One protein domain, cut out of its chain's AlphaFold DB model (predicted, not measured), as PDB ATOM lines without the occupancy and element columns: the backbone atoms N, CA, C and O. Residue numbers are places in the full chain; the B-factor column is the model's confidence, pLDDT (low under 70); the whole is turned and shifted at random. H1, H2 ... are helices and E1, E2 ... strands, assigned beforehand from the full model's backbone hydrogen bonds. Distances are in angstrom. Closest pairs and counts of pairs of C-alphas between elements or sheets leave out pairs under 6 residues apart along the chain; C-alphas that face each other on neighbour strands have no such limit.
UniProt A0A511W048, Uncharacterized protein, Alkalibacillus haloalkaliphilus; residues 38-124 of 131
ATOM      1  N   ASP A  38     -22.233 -42.864  33.807       79.12
ATOM      2  CA  ASP A  38     -22.741 -42.669  35.171       79.12
ATOM      3  C   ASP A  38     -21.870 -43.337  36.252       79.12
ATOM      4  O   ASP A  38     -21.615 -42.747  37.303       79.12
ATOM      5  N   GLU A  39     -21.387 -44.553  36.004       82.81
ATOM      6  CA  GLU A  39     -20.499 -45.284  36.912       82.81
ATOM      7  C   GLU A  39     -19.085 -44.679  36.939       82.81
ATOM      8  O   GLU A  39     -18.469 -44.605  38.004       82.81
ATOM      9  N   ALA A  40     -18.591 -44.158  35.812       81.81
ATOM     10  CA  ALA A  40     -17.331 -43.416  35.755       81.81
ATOM     11  C   ALA A  40     -17.422 -42.106  36.564       81.81
ATOM     12  O   ALA A  40     -16.559 -41.825  37.396       81.81
ATOM     13  N   TYR A  41     -18.519 -41.351  36.428       84.69
ATOM     14  CA  TYR A  41     -18.791 -40.160  37.245       84.69
ATOM     15  C   TYR A  41     -18.879 -40.486  38.742       84.69
ATOM     16  O   TYR A  41     -18.389 -39.718  39.572       84.69
ATOM     17  N   GLN A  42     -19.484 -41.618  39.118       87.94
ATOM     18  CA  GLN A  42     -19.522 -42.057  40.517       87.94
ATOM     19  C   GLN A  42     -18.124 -42.352  41.066       87.94
ATOM     20  O   GLN A  42     -17.833 -41.974  42.202       87.94
ATOM     21  N   GLN A  43     -17.255 -42.972  40.270       89.00
ATOM     22  CA  GLN A  43     -15.875 -43.235  40.671       89.00
ATOM     23  C   GLN A  43     -15.057 -41.950  40.795       89.00
ATOM     24  O   GLN A  43     -14.346 -41.787  41.786       89.00
ATOM     25  N   VAL A  44     -15.237 -40.984  39.887       89.38
ATOM     26  CA  VAL A  44     -14.640 -39.647  40.042       89.38
ATOM     27  C   VAL A  44     -15.126 -38.981  41.329       89.38
ATOM     28  O   VAL A  44     -14.314 -38.484  42.102       89.38
ATOM     29  N   ASN A  45     -16.427 -39.024  41.628       85.69
ATOM     30  CA  ASN A  45     -16.956 -38.476  42.881       85.69
ATOM     31  C   ASN A  45     -16.339 -39.148  44.116       85.69
ATOM     32  O   ASN A  45     -15.992 -38.466  45.081       85.69
ATOM     33  N   GLN A  46     -16.182 -40.473  44.090       88.56
ATOM     34  CA  GLN A  46     -15.559 -41.214  45.184       88.56
ATOM     35  C   GLN A  46     -14.083 -40.826  45.357       88.56
ATOM     36  O   GLN A  46     -13.648 -40.563  46.479       88.56
ATOM     37  N   MET A  47     -13.350 -40.685  44.252       90.88
ATOM     38  CA  MET A  47     -11.973 -40.196  44.240       90.88
ATOM     39  C   MET A  47     -11.859 -38.787  44.842       90.88
ATOM     40  O   MET A  47     -11.018 -38.564  45.714       90.88
ATOM     41  N   MET A  48     -12.737 -37.851  44.463       88.94
ATOM     42  CA  MET A  48     -12.750 -36.493  45.035       88.94
ATOM     43  C   MET A  48     -13.014 -36.506  46.545       88.94
ATOM     44  O   MET A  48     -12.378 -35.769  47.301       88.94
ATOM     45  N   ILE A  49     -13.923 -37.370  47.006       87.12
ATOM     46  CA  ILE A  49     -14.198 -37.557  48.436       87.12
ATOM     47  C   ILE A  49     -12.951 -38.061  49.169       87.12
ATOM     48  O   ILE A  49     -12.652 -37.588  50.269       87.12
ATOM     49  N   ASP A  50     -12.229 -39.018  48.594       88.19
ATOM     50  CA  ASP A  50     -11.055 -39.605  49.235       88.19
ATOM     51  C   ASP A  50      -9.869 -38.633  49.268       88.19
ATOM     52  O   ASP A  50      -9.221 -38.522  50.312       88.19
ATOM     53  N   ILE A  51      -9.672 -37.829  48.218       90.38
ATOM     54  CA  ILE A  51      -8.736 -36.692  48.238       90.38
ATOM     55  C   ILE A  51      -9.109 -35.715  49.360       90.38
ATOM     56  O   ILE A  51      -8.268 -35.373  50.193       90.38
ATOM     57  N   GLY A  52     -10.385 -35.326  49.453       87.62
ATOM     58  CA  GLY A  52     -10.872 -34.435  50.508       87.62
ATOM     59  C   GLY A  52     -10.590 -34.963  51.921       87.62
ATOM     60  O   GLY A  52     -10.145 -34.208  52.786       87.62
ATOM     61  N   LYS A  53     -10.775 -36.268  52.166       87.00
ATOM     62  CA  LYS A  53     -10.428 -36.901  53.454       87.00
ATOM     63  C   LYS A  53      -8.928 -36.866  53.734       87.00
ATOM     64  O   LYS A  53      -8.535 -36.638  54.876       87.00
ATOM     65  N   GLN A  54      -8.085 -37.103  52.728       88.50
ATOM     66  CA  GLN A  54      -6.635 -37.044  52.914       88.50
ATOM     67  C   GLN A  54      -6.167 -35.620  53.224       88.50
ATOM     68  O   GLN A  54      -5.361 -35.430  54.137       88.50
ATOM     69  N   LEU A  55      -6.739 -34.621  52.548       89.38
ATOM     70  CA  LEU A  55      -6.439 -33.204  52.761       89.38
ATOM     71  C   LEU A  55      -6.792 -32.714  54.171       89.38
ATOM     72  O   LEU A  55      -6.092 -31.863  54.714       89.38
ATOM     73  N   GLN A  56      -7.797 -33.301  54.828       85.19
ATOM     74  CA  GLN A  56      -8.128 -32.989  56.228       85.19
ATOM     75  C   GLN A  56      -7.000 -33.312  57.221       85.19
ATOM     76  O   GLN A  56      -6.980 -32.759  58.321       85.19
ATOM     77  N   ASN A  57      -6.032 -34.157  56.847       86.94
ATOM     78  CA  ASN A  57      -4.849 -34.411  57.673       86.94
ATOM     79  C   ASN A  57      -3.851 -33.238  57.657       86.94
ATOM     80  O   ASN A  57      -2.949 -33.180  58.496       86.94
ATOM     81  N   PHE A  58      -4.012 -32.287  56.732       86.50
ATOM     82  CA  PHE A  58      -3.146 -31.126  56.579       86.50
ATOM     83  C   PHE A  58      -3.795 -29.888  57.198       86.50
ATOM     84  O   PHE A  58      -4.799 -29.361  56.717       86.50
ATOM     85  N   LYS A  59      -3.172 -29.363  58.257       88.12
ATOM     86  CA  LYS A  59      -3.666 -28.174  58.973       88.12
ATOM     87  C   LYS A  59      -3.837 -26.957  58.054       88.12
ATOM     88  O   LYS A  59      -4.803 -26.222  58.204       88.12
ATOM     89  N   VAL A  60      -2.930 -26.782  57.089       84.56
ATOM     90  CA  VAL A  60      -2.939 -25.649  56.149       84.56
ATOM     91  C   VAL A  60      -4.158 -25.625  55.229       84.56
ATOM     92  O   VAL A  60      -4.553 -24.557  54.776       84.56
ATOM     93  N   PHE A  61      -4.761 -26.786  54.973       82.75
ATOM     94  CA  PHE A  61      -6.005 -26.894  54.222       82.75
ATOM     95  C   PHE A  61      -7.204 -26.582  55.126       82.75
ATOM     96  O   PHE A  61      -8.010 -25.709  54.824       82.75
ATOM     97  N   ALA A  62      -7.270 -27.223  56.301       77.31
ATOM     98  CA  ALA A  62      -8.356 -27.009  57.260       77.31
ATOM     99  C   ALA A  62      -8.485 -25.542  57.721       77.31
ATOM    100  O   ALA A  62      -9.580 -25.088  58.044       77.31
ATOM    101  N   GLU A  63      -7.374 -24.801  57.762       82.31
ATOM    102  CA  GLU A  63      -7.343 -23.386  58.141       82.31
ATOM    103  C   GLU A  63      -7.704 -22.419  57.010       82.31
ATOM    104  O   GLU A  63      -8.047 -21.276  57.310       82.31
ATOM    105  N   ALA A  64      -7.626 -22.839  55.743       80.56
ATOM    106  CA  ALA A  64      -7.915 -21.960  54.609       80.56
ATOM    107  C   ALA A  64      -9.391 -21.544  54.591       80.56
ATOM    108  O   ALA A  64      -9.710 -20.416  54.233       80.56
ATOM    109  N   GLY A  65     -10.288 -22.433  55.034       74.00
ATOM    110  CA  GLY A  65     -11.725 -22.156  55.110       74.00
ATOM    111  C   GLY A  65     -12.403 -21.966  53.749       74.00
ATOM    112  O   GLY A  65     -13.563 -21.566  53.710       74.00
ATOM    113  N   GLU A  66     -11.686 -22.249  52.661       76.81
ATOM    114  CA  GLU A  66     -12.168 -22.240  51.284       76.81
ATOM    115  C   GLU A  66     -12.341 -23.678  50.779       76.81
ATOM    116  O   GLU A  66     -11.642 -24.597  51.217       76.81
ATOM    117  N   ASP A  67     -13.286 -23.869  49.861       79.69
ATOM    118  CA  ASP A  67     -13.610 -25.183  49.312       79.69
ATOM    119  C   ASP A  67     -12.589 -25.622  48.248       79.69
ATOM    120  O   ASP A  67     -12.074 -24.813  47.473       79.69
ATOM    121  N   ILE A  68     -12.337 -26.931  48.172       86.62
ATOM    122  CA  ILE A  68     -11.628 -27.540  47.039       86.62
ATOM    123  C   ILE A  68     -12.569 -27.508  45.845       86.62
ATOM    124  O   ILE A  68     -13.720 -27.943  45.945       86.62
ATOM    125  N   VAL A  69     -12.064 -27.056  44.704       88.69
ATOM    126  CA  VAL A  69     -12.817 -27.060  43.451       88.69
ATOM    127  C   VAL A  69     -12.171 -28.051  42.502       88.69
ATOM    128  O   VAL A  69     -10.955 -28.044  42.326       88.69
ATOM    129  N   TYR A  70     -12.991 -28.897  41.889       88.62
ATOM    130  CA  TYR A  70     -12.581 -29.739  40.776       88.62
ATOM    131  C   TYR A  70     -13.362 -29.325  39.534       88.62
ATOM    132  O   TYR A  70     -14.590 -29.437  39.506       88.62
ATOM    133  N   ASP A  71     -12.644 -28.835  38.531       90.75
ATOM    134  CA  ASP A  71     -13.176 -28.558  37.203       90.75
ATOM    135  C   ASP A  71     -12.664 -29.631  36.243       90.75
ATOM    136  O   ASP A  71     -11.472 -29.937  36.216       90.75
ATOM    137  N   SER A  72     -13.551 -30.216  35.441       88.75
ATOM    138  CA  SER A  72     -13.169 -31.307  34.542       88.75
ATOM    139  C   SER A  72     -12.154 -30.887  33.479       88.75
ATOM    140  O   SER A  72     -11.438 -31.742  32.975       88.75
ATOM    141  N   SER A  73     -12.055 -29.604  33.137       88.69
ATOM    142  CA  SER A  73     -11.107 -29.091  32.144       88.69
ATOM    143  C   SER A  73      -9.841 -28.492  32.759       88.69
ATOM    144  O   SER A  73      -8.772 -28.594  32.157       88.69
ATOM    145  N   GLU A  74      -9.928 -27.911  33.957       89.44
ATOM    146  CA  GLU A  74      -8.797 -27.231  34.609       89.44
ATOM    147  C   GLU A  74      -8.102 -28.071  35.689       89.44
ATOM    148  O   GLU A  74      -6.940 -27.806  36.009       89.44
ATOM    149  N   GLY A  75      -8.770 -29.102  36.209       91.81
ATOM    150  CA  GLY A  75      -8.270 -29.995  37.252       91.81
ATOM    151  C   GLY A  75      -8.683 -29.555  38.656       91.81
ATOM    152  O   GLY A  75      -9.703 -28.891  38.861       91.81
ATOM    153  N   MET A  76      -7.891 -29.947  39.654       93.44
ATOM    154  CA  MET A  76      -8.161 -29.640  41.056       93.44
ATOM    155  C   MET A  76      -7.469 -28.352  41.495       93.44
ATOM    156  O   MET A  76      -6.271 -28.183  41.293       93.44
ATOM    157  N   THR A  77      -8.203 -27.479  42.178       94.50
ATOM    158  CA  THR A  77      -7.665 -26.301  42.864       94.50
ATOM    159  C   THR A  77      -7.829 -26.459  44.370       94.50
ATOM    160  O   THR A  77      -8.938 -26.686  44.858       94.50
ATOM    161  N   ILE A  78      -6.724 -26.330  45.107       93.75
ATOM    162  CA  ILE A  78      -6.645 -26.561  46.553       93.75
ATOM    163  C   ILE A  78      -6.150 -25.282  47.237       93.75
ATOM    164  O   ILE A  78      -4.945 -25.009  47.235       93.75
ATOM    165  N   PRO A  79      -7.052 -24.492  47.841       92.56
ATOM    166  CA  PRO A  79      -6.674 -23.357  48.672       92.56
ATOM    167  C   PRO A  79      -5.955 -23.804  49.949       92.56
ATOM    168  O   PRO A  79      -6.357 -24.770  50.601       92.56
ATOM    169  N   THR A  80      -4.893 -23.096  50.339       93.50
ATOM    170  CA  THR A  80      -4.140 -23.390  51.567       93.50
ATOM    171  C   THR A  80      -3.706 -22.116  52.287       93.50
ATOM    172  O   THR A  80      -3.646 -21.036  51.709       93.50
ATOM    173  N   THR A  81      -3.316 -22.234  53.557       94.12
ATOM    174  CA  THR A  81      -2.669 -21.144  54.310       94.12
ATOM    175  C   THR A  81      -1.142 -21.113  54.164       94.12
ATOM    176  O   THR A  81      -0.462 -20.434  54.941       94.12
ATOM    177  N   ILE A  82      -0.582 -21.823  53.175       94.62
ATOM    178  CA  ILE A  82       0.867 -21.936  52.960       94.62
ATOM    179  C   ILE A  82       1.501 -20.558  52.758       94.62
ATOM    180  O   ILE A  82       1.005 -19.708  52.013       94.62
ATOM    181  N   ASN A  83       2.630 -20.342  53.435       94.25
ATOM    182  CA  ASN A  83       3.483 -19.185  53.232       94.25
ATOM    183  C   ASN A  83       4.685 -19.568  52.362       94.25
ATOM    184  O   ASN A  83       5.634 -20.176  52.845       94.25
ATOM    185  N   THR A  84       4.701 -19.125  51.109       92.94
ATOM    186  CA  THR A  84       5.786 -19.413  50.151       92.94
ATOM    187  C   THR A  84       7.164 -18.884  50.565       92.94
ATOM    188  O   THR A  84       8.181 -19.328  50.041       92.94
ATOM    189  N   SER A  85       7.233 -17.968  51.537       93.94
ATOM    190  CA  SER A  85       8.511 -17.519  52.117       93.94
ATOM    191  C   SER A  85       9.143 -18.546  53.069       93.94
ATOM    192  O   SER A  85      10.316 -18.421  53.415       93.94
ATOM    193  N   GLU A  86       8.381 -19.546  53.518       92.81
ATOM    194  CA  GLU A  86       8.826 -20.594  54.434       92.81
ATOM    195  C   GLU A  86       9.102 -21.879  53.649       92.81
ATOM    196  O   GLU A  86       8.185 -22.536  53.161       92.81
ATOM    197  N   HIS A  87      10.369 -22.293  53.569       91.62
ATOM    198  CA  HIS A  87      10.761 -23.478  52.796       91.62
ATOM    199  C   HIS A  87       9.986 -24.746  53.198       91.62
ATOM    200  O   HIS A  87       9.588 -25.529  52.343       91.62
ATOM    201  N   LYS A  88       9.718 -24.927  54.498       92.69
ATOM    202  CA  LYS A  88       8.936 -26.063  55.009       92.69
ATOM    203  C   LYS A  88       7.490 -26.073  54.484       92.69
ATOM    204  O   LYS A  88       6.946 -27.149  54.272       92.69
ATOM    205  N   ASP A  89       6.883 -24.901  54.282       92.81
ATOM    206  CA  ASP A  89       5.497 -24.799  53.824       92.81
ATOM    207  C   ASP A  89       5.436 -25.044  52.309       92.81
ATOM    208  O   ASP A  89       4.521 -25.701  51.829       92.81
ATOM    209  N   VAL A  90       6.455 -24.608  51.559       92.50
ATOM    210  CA  VAL A  90       6.604 -24.951  50.135       92.50
ATOM    211  C   VAL A  90       6.785 -26.462  49.952       92.50
ATOM    212  O   VAL A  90       6.113 -27.069  49.123       92.50
ATOM    213  N   MET A  91       7.619 -27.109  50.774       95.12
ATOM    214  CA  MET A  91       7.750 -28.573  50.752       95.12
ATOM    215  C   MET A  91       6.428 -29.284  51.063       95.12
ATOM    216  O   MET A  91       6.142 -30.331  50.483       95.12
ATOM    217  N   LEU A  92       5.605 -28.709  51.945       94.38
ATOM    218  CA  LEU A  92       4.269 -29.224  52.232       94.38
ATOM    219  C   LEU A  92       3.339 -29.110  51.016       94.38
ATOM    220  O   LEU A  92       2.596 -30.052  50.756       94.38
ATOM    221  N   ALA A  93       3.404 -28.006  50.262       95.06
ATOM    222  CA  ALA A  93       2.651 -27.845  49.015       95.06
ATOM    223  C   ALA A  93       2.990 -28.961  48.019       95.06
ATOM    224  O   ALA A  93       2.079 -29.594  47.488       95.06
ATOM    225  N   TYR A  94       4.281 -29.263  47.837       95.06
ATOM    226  CA  TYR A  94       4.716 -30.361  46.969       95.06
ATOM    227  C   TYR A  94       4.220 -31.721  47.461       95.06
ATOM    228  O   TYR A  94       3.706 -32.496  46.667       95.06
ATOM    229  N   THR A  95       4.281 -31.990  48.770       95.00
ATOM    230  CA  THR A  95       3.742 -33.243  49.336       95.00
ATOM    231  C   THR A  95       2.240 -33.391  49.081       95.00
ATOM    232  O   THR A  95       1.763 -34.486  48.791       95.00
ATOM    233  N   ILE A  96       1.479 -32.299  49.192       94.56
ATOM    234  CA  ILE A  96       0.043 -32.302  48.895       94.56
ATOM    235  C   ILE A  96      -0.190 -32.562  47.403       94.56
ATOM    236  O   ILE A  96      -1.029 -33.391  47.059       94.56
ATOM    237  N   ASN A  97       0.556 -31.880  46.531       95.62
ATOM    238  CA  ASN A  97       0.449 -32.048  45.084       95.62
ATOM    239  C   ASN A  97       0.753 -33.495  44.656       95.62
ATOM    240  O   ASN A  97      -0.048 -34.093  43.941       95.62
ATOM    241  N   GLU A  98       1.847 -34.078  45.155       95.81
ATOM    242  CA  GLU A  98       2.219 -35.472  44.886       95.81
ATOM    243  C   GLU A  98       1.121 -36.439  45.337       95.81
ATOM    244  O   GLU A  98       0.703 -37.290  44.562       95.81
ATOM    245  N   MET A  99       0.581 -36.260  46.548       95.38
ATOM    246  CA  MET A  99      -0.491 -37.113  47.070       95.38
ATOM    247  C   MET A  99      -1.748 -37.091  46.191       95.38
ATOM    248  O   MET A  99      -2.331 -38.143  45.937       95.38
ATOM    249  N   VAL A 100      -2.165 -35.922  45.697       95.56
ATOM    250  CA  VAL A 100      -3.331 -35.822  44.802       95.56
ATOM    251  C   VAL A 100      -3.023 -36.396  43.421       95.56
ATOM    252  O   VAL A 100      -3.840 -37.131  42.866       95.56
ATOM    253  N   THR A 101      -1.834 -36.113  42.894       95.75
ATOM    254  CA  THR A 101      -1.382 -36.630  41.598       95.75
ATOM    255  C   THR A 101      -1.307 -38.156  41.595       95.75
ATOM    256  O   THR A 101      -1.736 -38.786  40.631       95.75
ATOM    257  N   ASP A 102      -0.825 -38.768  42.679       95.50
ATOM    258  CA  ASP A 102      -0.782 -40.224  42.825       95.50
ATOM    259  C   ASP A 102      -2.192 -40.832  42.804       95.50
ATOM    260  O   ASP A 102      -2.429 -41.820  42.112       95.50
ATOM    261  N   ILE A 103      -3.164 -40.197  43.468       94.00
ATOM    262  CA  ILE A 103      -4.562 -40.652  43.444       94.00
ATOM    263  C   ILE A 103      -5.160 -40.547  42.034       94.00
ATOM    264  O   ILE A 103      -5.866 -41.458  41.600       94.00
ATOM    265  N   PHE A 104      -4.879 -39.459  41.310       94.94
ATOM    266  CA  PHE A 104      -5.306 -39.306  39.916       94.94
ATOM    267  C   PHE A 104      -4.678 -40.349  39.004       94.94
ATOM    268  O   PHE A 104      -5.343 -40.850  38.102       94.94
ATOM    269  N   LYS A 105      -3.417 -40.701  39.246       94.06
ATOM    270  CA  LYS A 105      -2.715 -41.731  38.486       94.06
ATOM    271  C   LYS A 105      -3.293 -43.125  38.730       94.06
ATOM    272  O   LYS A 105      -3.408 -43.900  37.785       94.06
ATOM    273  N   ASP A 106      -3.701 -43.425  39.960       92.81
ATOM    274  CA  ASP A 106      -4.367 -44.688  40.298       92.81
ATOM    275  C   ASP A 106      -5.739 -44.853  39.605       92.81
ATOM    276  O   ASP A 106      -6.231 -45.975  39.506       92.81
ATOM    277  N   HIS A 107      -6.331 -43.759  39.105       89.75
ATOM    278  CA  HIS A 107      -7.622 -43.718  38.397       89.75
ATOM    279  C   HIS A 107      -7.503 -43.054  37.009       89.75
ATOM    280  O   HIS A 107      -8.450 -42.430  36.516       89.75
ATOM    281  N   GLU A 108      -6.315 -43.124  36.400       91.81
ATOM    282  CA  GLU A 108      -5.989 -42.429  35.149       91.81
ATOM    283  C   GLU A 108      -6.911 -42.841  33.998       91.81
ATOM    284  O   GLU A 108      -7.337 -41.994  33.217       91.81
ATOM    285  N   ASP A 109      -7.264 -44.119  33.937       90.00
ATOM    286  CA  ASP A 109      -8.159 -44.705  32.944       90.00
ATOM    287  C   ASP A 109      -9.549 -44.056  32.950       90.00
ATOM    288  O   ASP A 109     -10.077 -43.700  31.898       90.00
ATOM    289  N   ILE A 110     -10.121 -43.837  34.134       90.31
ATOM    290  CA  ILE A 110     -11.448 -43.226  34.292       90.31
ATOM    291  C   ILE A 110     -11.408 -41.743  33.919       90.31
ATOM    292  O   ILE A 110     -12.326 -41.232  33.274       90.31
ATOM    293  N   LEU A 111     -10.350 -41.041  34.330       91.12
ATOM    294  CA  LEU A 111     -10.173 -39.629  33.999       91.12
ATOM    295  C   LEU A 111      -9.958 -39.435  32.495       91.12
ATOM    296  O   LEU A 111     -10.520 -38.505  31.921       91.12
ATOM    297  N   GLU A 112      -9.219 -40.325  31.834       90.25
ATOM    298  CA  GLU A 112      -9.015 -40.289  30.382       90.25
ATOM    299  C   GLU A 112     -10.286 -40.622  29.595       90.25
ATOM    300  O   GLU A 112     -10.604 -39.903  28.646       90.25
ATOM    301  N   GLU A 113     -11.052 -41.632  30.018       85.44
ATOM    302  CA  GLU A 113     -12.343 -41.992  29.406       85.44
ATOM    303  C   GLU A 113     -13.323 -40.805  29.410       85.44
ATOM    304  O   GLU A 113     -14.058 -40.574  28.450       85.44
ATOM    305  N   LEU A 114     -13.304 -40.005  30.481       87.06
ATOM    306  CA  LEU A 114     -14.143 -38.815  30.628       87.06
ATOM    307  C   LEU A 114     -13.515 -37.541  30.038       87.06
ATOM    308  O   LEU A 114     -14.166 -36.493  30.026       87.06
ATOM    309  N   ASN A 115     -12.277 -37.614  29.535       90.69
ATOM    310  CA  ASN A 115     -11.474 -36.466  29.103       90.69
ATOM    311  C   ASN A 115     -11.374 -35.380  30.193       90.69
ATOM    312  O   ASN A 115     -11.583 -34.188  29.948       90.69
ATOM    313  N   PHE A 116     -11.112 -35.817  31.421       92.06
ATOM    314  CA  PHE A 116     -10.957 -34.967  32.590       92.06
ATOM    315  C   PHE A 116      -9.485 -34.630  32.845       92.06
ATOM    316  O   PHE A 116      -8.586 -35.448  32.650       92.06
ATOM    317  N   SER A 117      -9.244 -33.407  33.304       92.38
ATOM    318  CA  SER A 117      -7.921 -32.914  33.662       92.38
ATOM    319  C   SER A 117      -7.396 -33.570  34.938       92.38
ATOM    320  O   SER A 117      -8.119 -33.751  35.914       92.38
ATOM    321  N   LYS A 118      -6.096 -33.863  34.925       94.88
ATOM    322  CA  LYS A 118      -5.324 -34.394  36.059       94.88
ATOM    323  C   LYS A 118      -4.450 -33.315  36.714       94.88
ATOM    324  O   LYS A 118      -3.596 -33.627  37.534       94.88
ATOM    325  N   GLU A 119      -4.618 -32.053  36.326       95.94
ATOM    326  CA  GLU A 119      -3.827 -30.947  36.869       95.94
ATOM    327  C   GLU A 119      -4.185 -30.674  38.336       95.94
ATOM    328  O   GLU A 119      -5.340 -30.803  38.752       95.94
ATOM    329  N   VAL A 120      -3.187 -30.261  39.119       96.06
ATOM    330  CA  VAL A 120      -3.340 -29.935  40.542       96.06
ATOM    331  C   VAL A 120      -2.725 -28.566  40.813       96.06
ATOM    332  O   VAL A 120      -1.515 -28.378  40.708       96.06
ATOM    333  N   HIS A 121      -3.558 -27.610  41.215       95.56
ATOM    334  CA  HIS A 121      -3.173 -26.233  41.518       95.56
ATOM    335  C   HIS A 121      -3.279 -25.988  43.024       95.56
ATOM    336  O   HIS A 121      -4.376 -25.847  43.564       95.56
ATOM    337  N   ILE A 122      -2.141 -25.912  43.716       96.00
ATOM    338  CA  ILE A 122      -2.105 -25.518  45.132       96.00
ATOM    339  C   ILE A 122      -2.018 -23.995  45.210       96.00
ATOM    340  O   ILE A 122      -1.115 -23.402  44.616       96.00
ATOM    341  N   LEU A 123      -2.936 -23.356  45.939       95.00
ATOM    342  CA  LEU A 123      -2.915 -21.908  46.150       95.00
ATOM    343  C   LEU A 123      -2.333 -21.567  47.522       95.00
ATOM    344  O   LEU A 123      -2.666 -22.201  48.527       95.00
ATOM    345  N   ASP A 124      -1.477 -20.548  47.569       94.81
ATOM    346  CA  ASP A 124      -0.970 -19.961  48.805       94.81
ATOM    347  C   ASP A 124      -2.060 -19.165  49.542       94.81
ATOM    348  O   ASP A 124      -3.158 -18.933  49.034       94.81
TER     349      ASP A 124
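AT A GLANCE: This is residues 38 to 124 of the 131 residues of an uncharacterized protein of Alkalibacillus haloalkaliphilus (UniProt A0A511W048). Two long helices, H1 and H3, run opposite ways side by side but staggered, overlapping over only part of their lengths, and a small three-stranded sheet covers one side of the pair, with H3 over its edge strand E3. Short H4 turns aside from the end of H3, at a steep tilt of 57 degrees, and packs on the early part of H1, while the four-residue H2 follows the other end of H1. The printed part has 87 residues, with four named helices and three named strands in the order H1 H2 E1 E2 H3 H4 E3; the class is mostly helix. The sheet order is E1 E2 E3, mixed, E1 antiparallel and E3 parallel to E2. The whole is compact, with a radius of gyration of the C-alphas of 13.1 A, yet a rod in outline, spanning 42 by 19 by 19 A.

IN THESE COORDINATES: H1, residues 38 to 55, begins at C-alpha 38 (-22.741, -42.669, 35.171) and is 25.8 A long. H2 is residues 59 to 62. E1 is residues 69 to 71, and E2, residues 75 to 79, measures 13.3 A. H3, residues 87 to 106, begins at C-alpha 87 (10.761, -23.478, 52.796) and is 28.9 A long. H4 is residues 108 to 113. E3, residues 120 to 123, measures 9.8 A and ends at C-alpha 123 (-2.915, -21.908, 46.150).

HOW THE PARTS SIT: H1 touches H3 with residues 47 to 55 alone, at a shallow tilt of 23 degrees, opposite ways; the closest C-alphas, of Ile 51 and Val 100, are 6.5 A apart. H1 touches H4 with residues 40 to 44 alone, opposite ways at 36 degrees, only just a steep tilt; the closest C-alphas are those of Ala 40 and Ile 110, 6.1 A. H1 and H2 each only graze the sheet, and H4 is not on it. E1 and E2 form a hairpin, with N 75 and O 71 within hydrogen-bond range at 2.8 A. E2 and E3 are parallel, with N 121 and O 76 at 2.8 A. E2, H3, H4 and E3 form a strand-helix-strand unit, two parallel neighbour strands with helices between, and its crossover is right-handed. H3 on one face of the sheet gives two layers: it lies over E3 and runs along the strands, at 25 degrees to E3 on the local plane and a height over the sheet of 9.0 A, though this plane is only just supported, by 6 C-alphas. The closest C-alphas of H3 and E3, of Asn 97 and Val 120, are 6.3 A apart. H2 and H3 are apart. Every O i to N i+4 pair is within hydrogen-bond range in H1, H3 and H4; H2 is too short for one.

THE WHOLE: The two C-alphas farthest apart, of Asp 38 and Ser 85, are 43.5 A apart. The printed part has no cut, and no link is long. The mean pLDDT of the printed part is 90.1, and no printed residue is under 70.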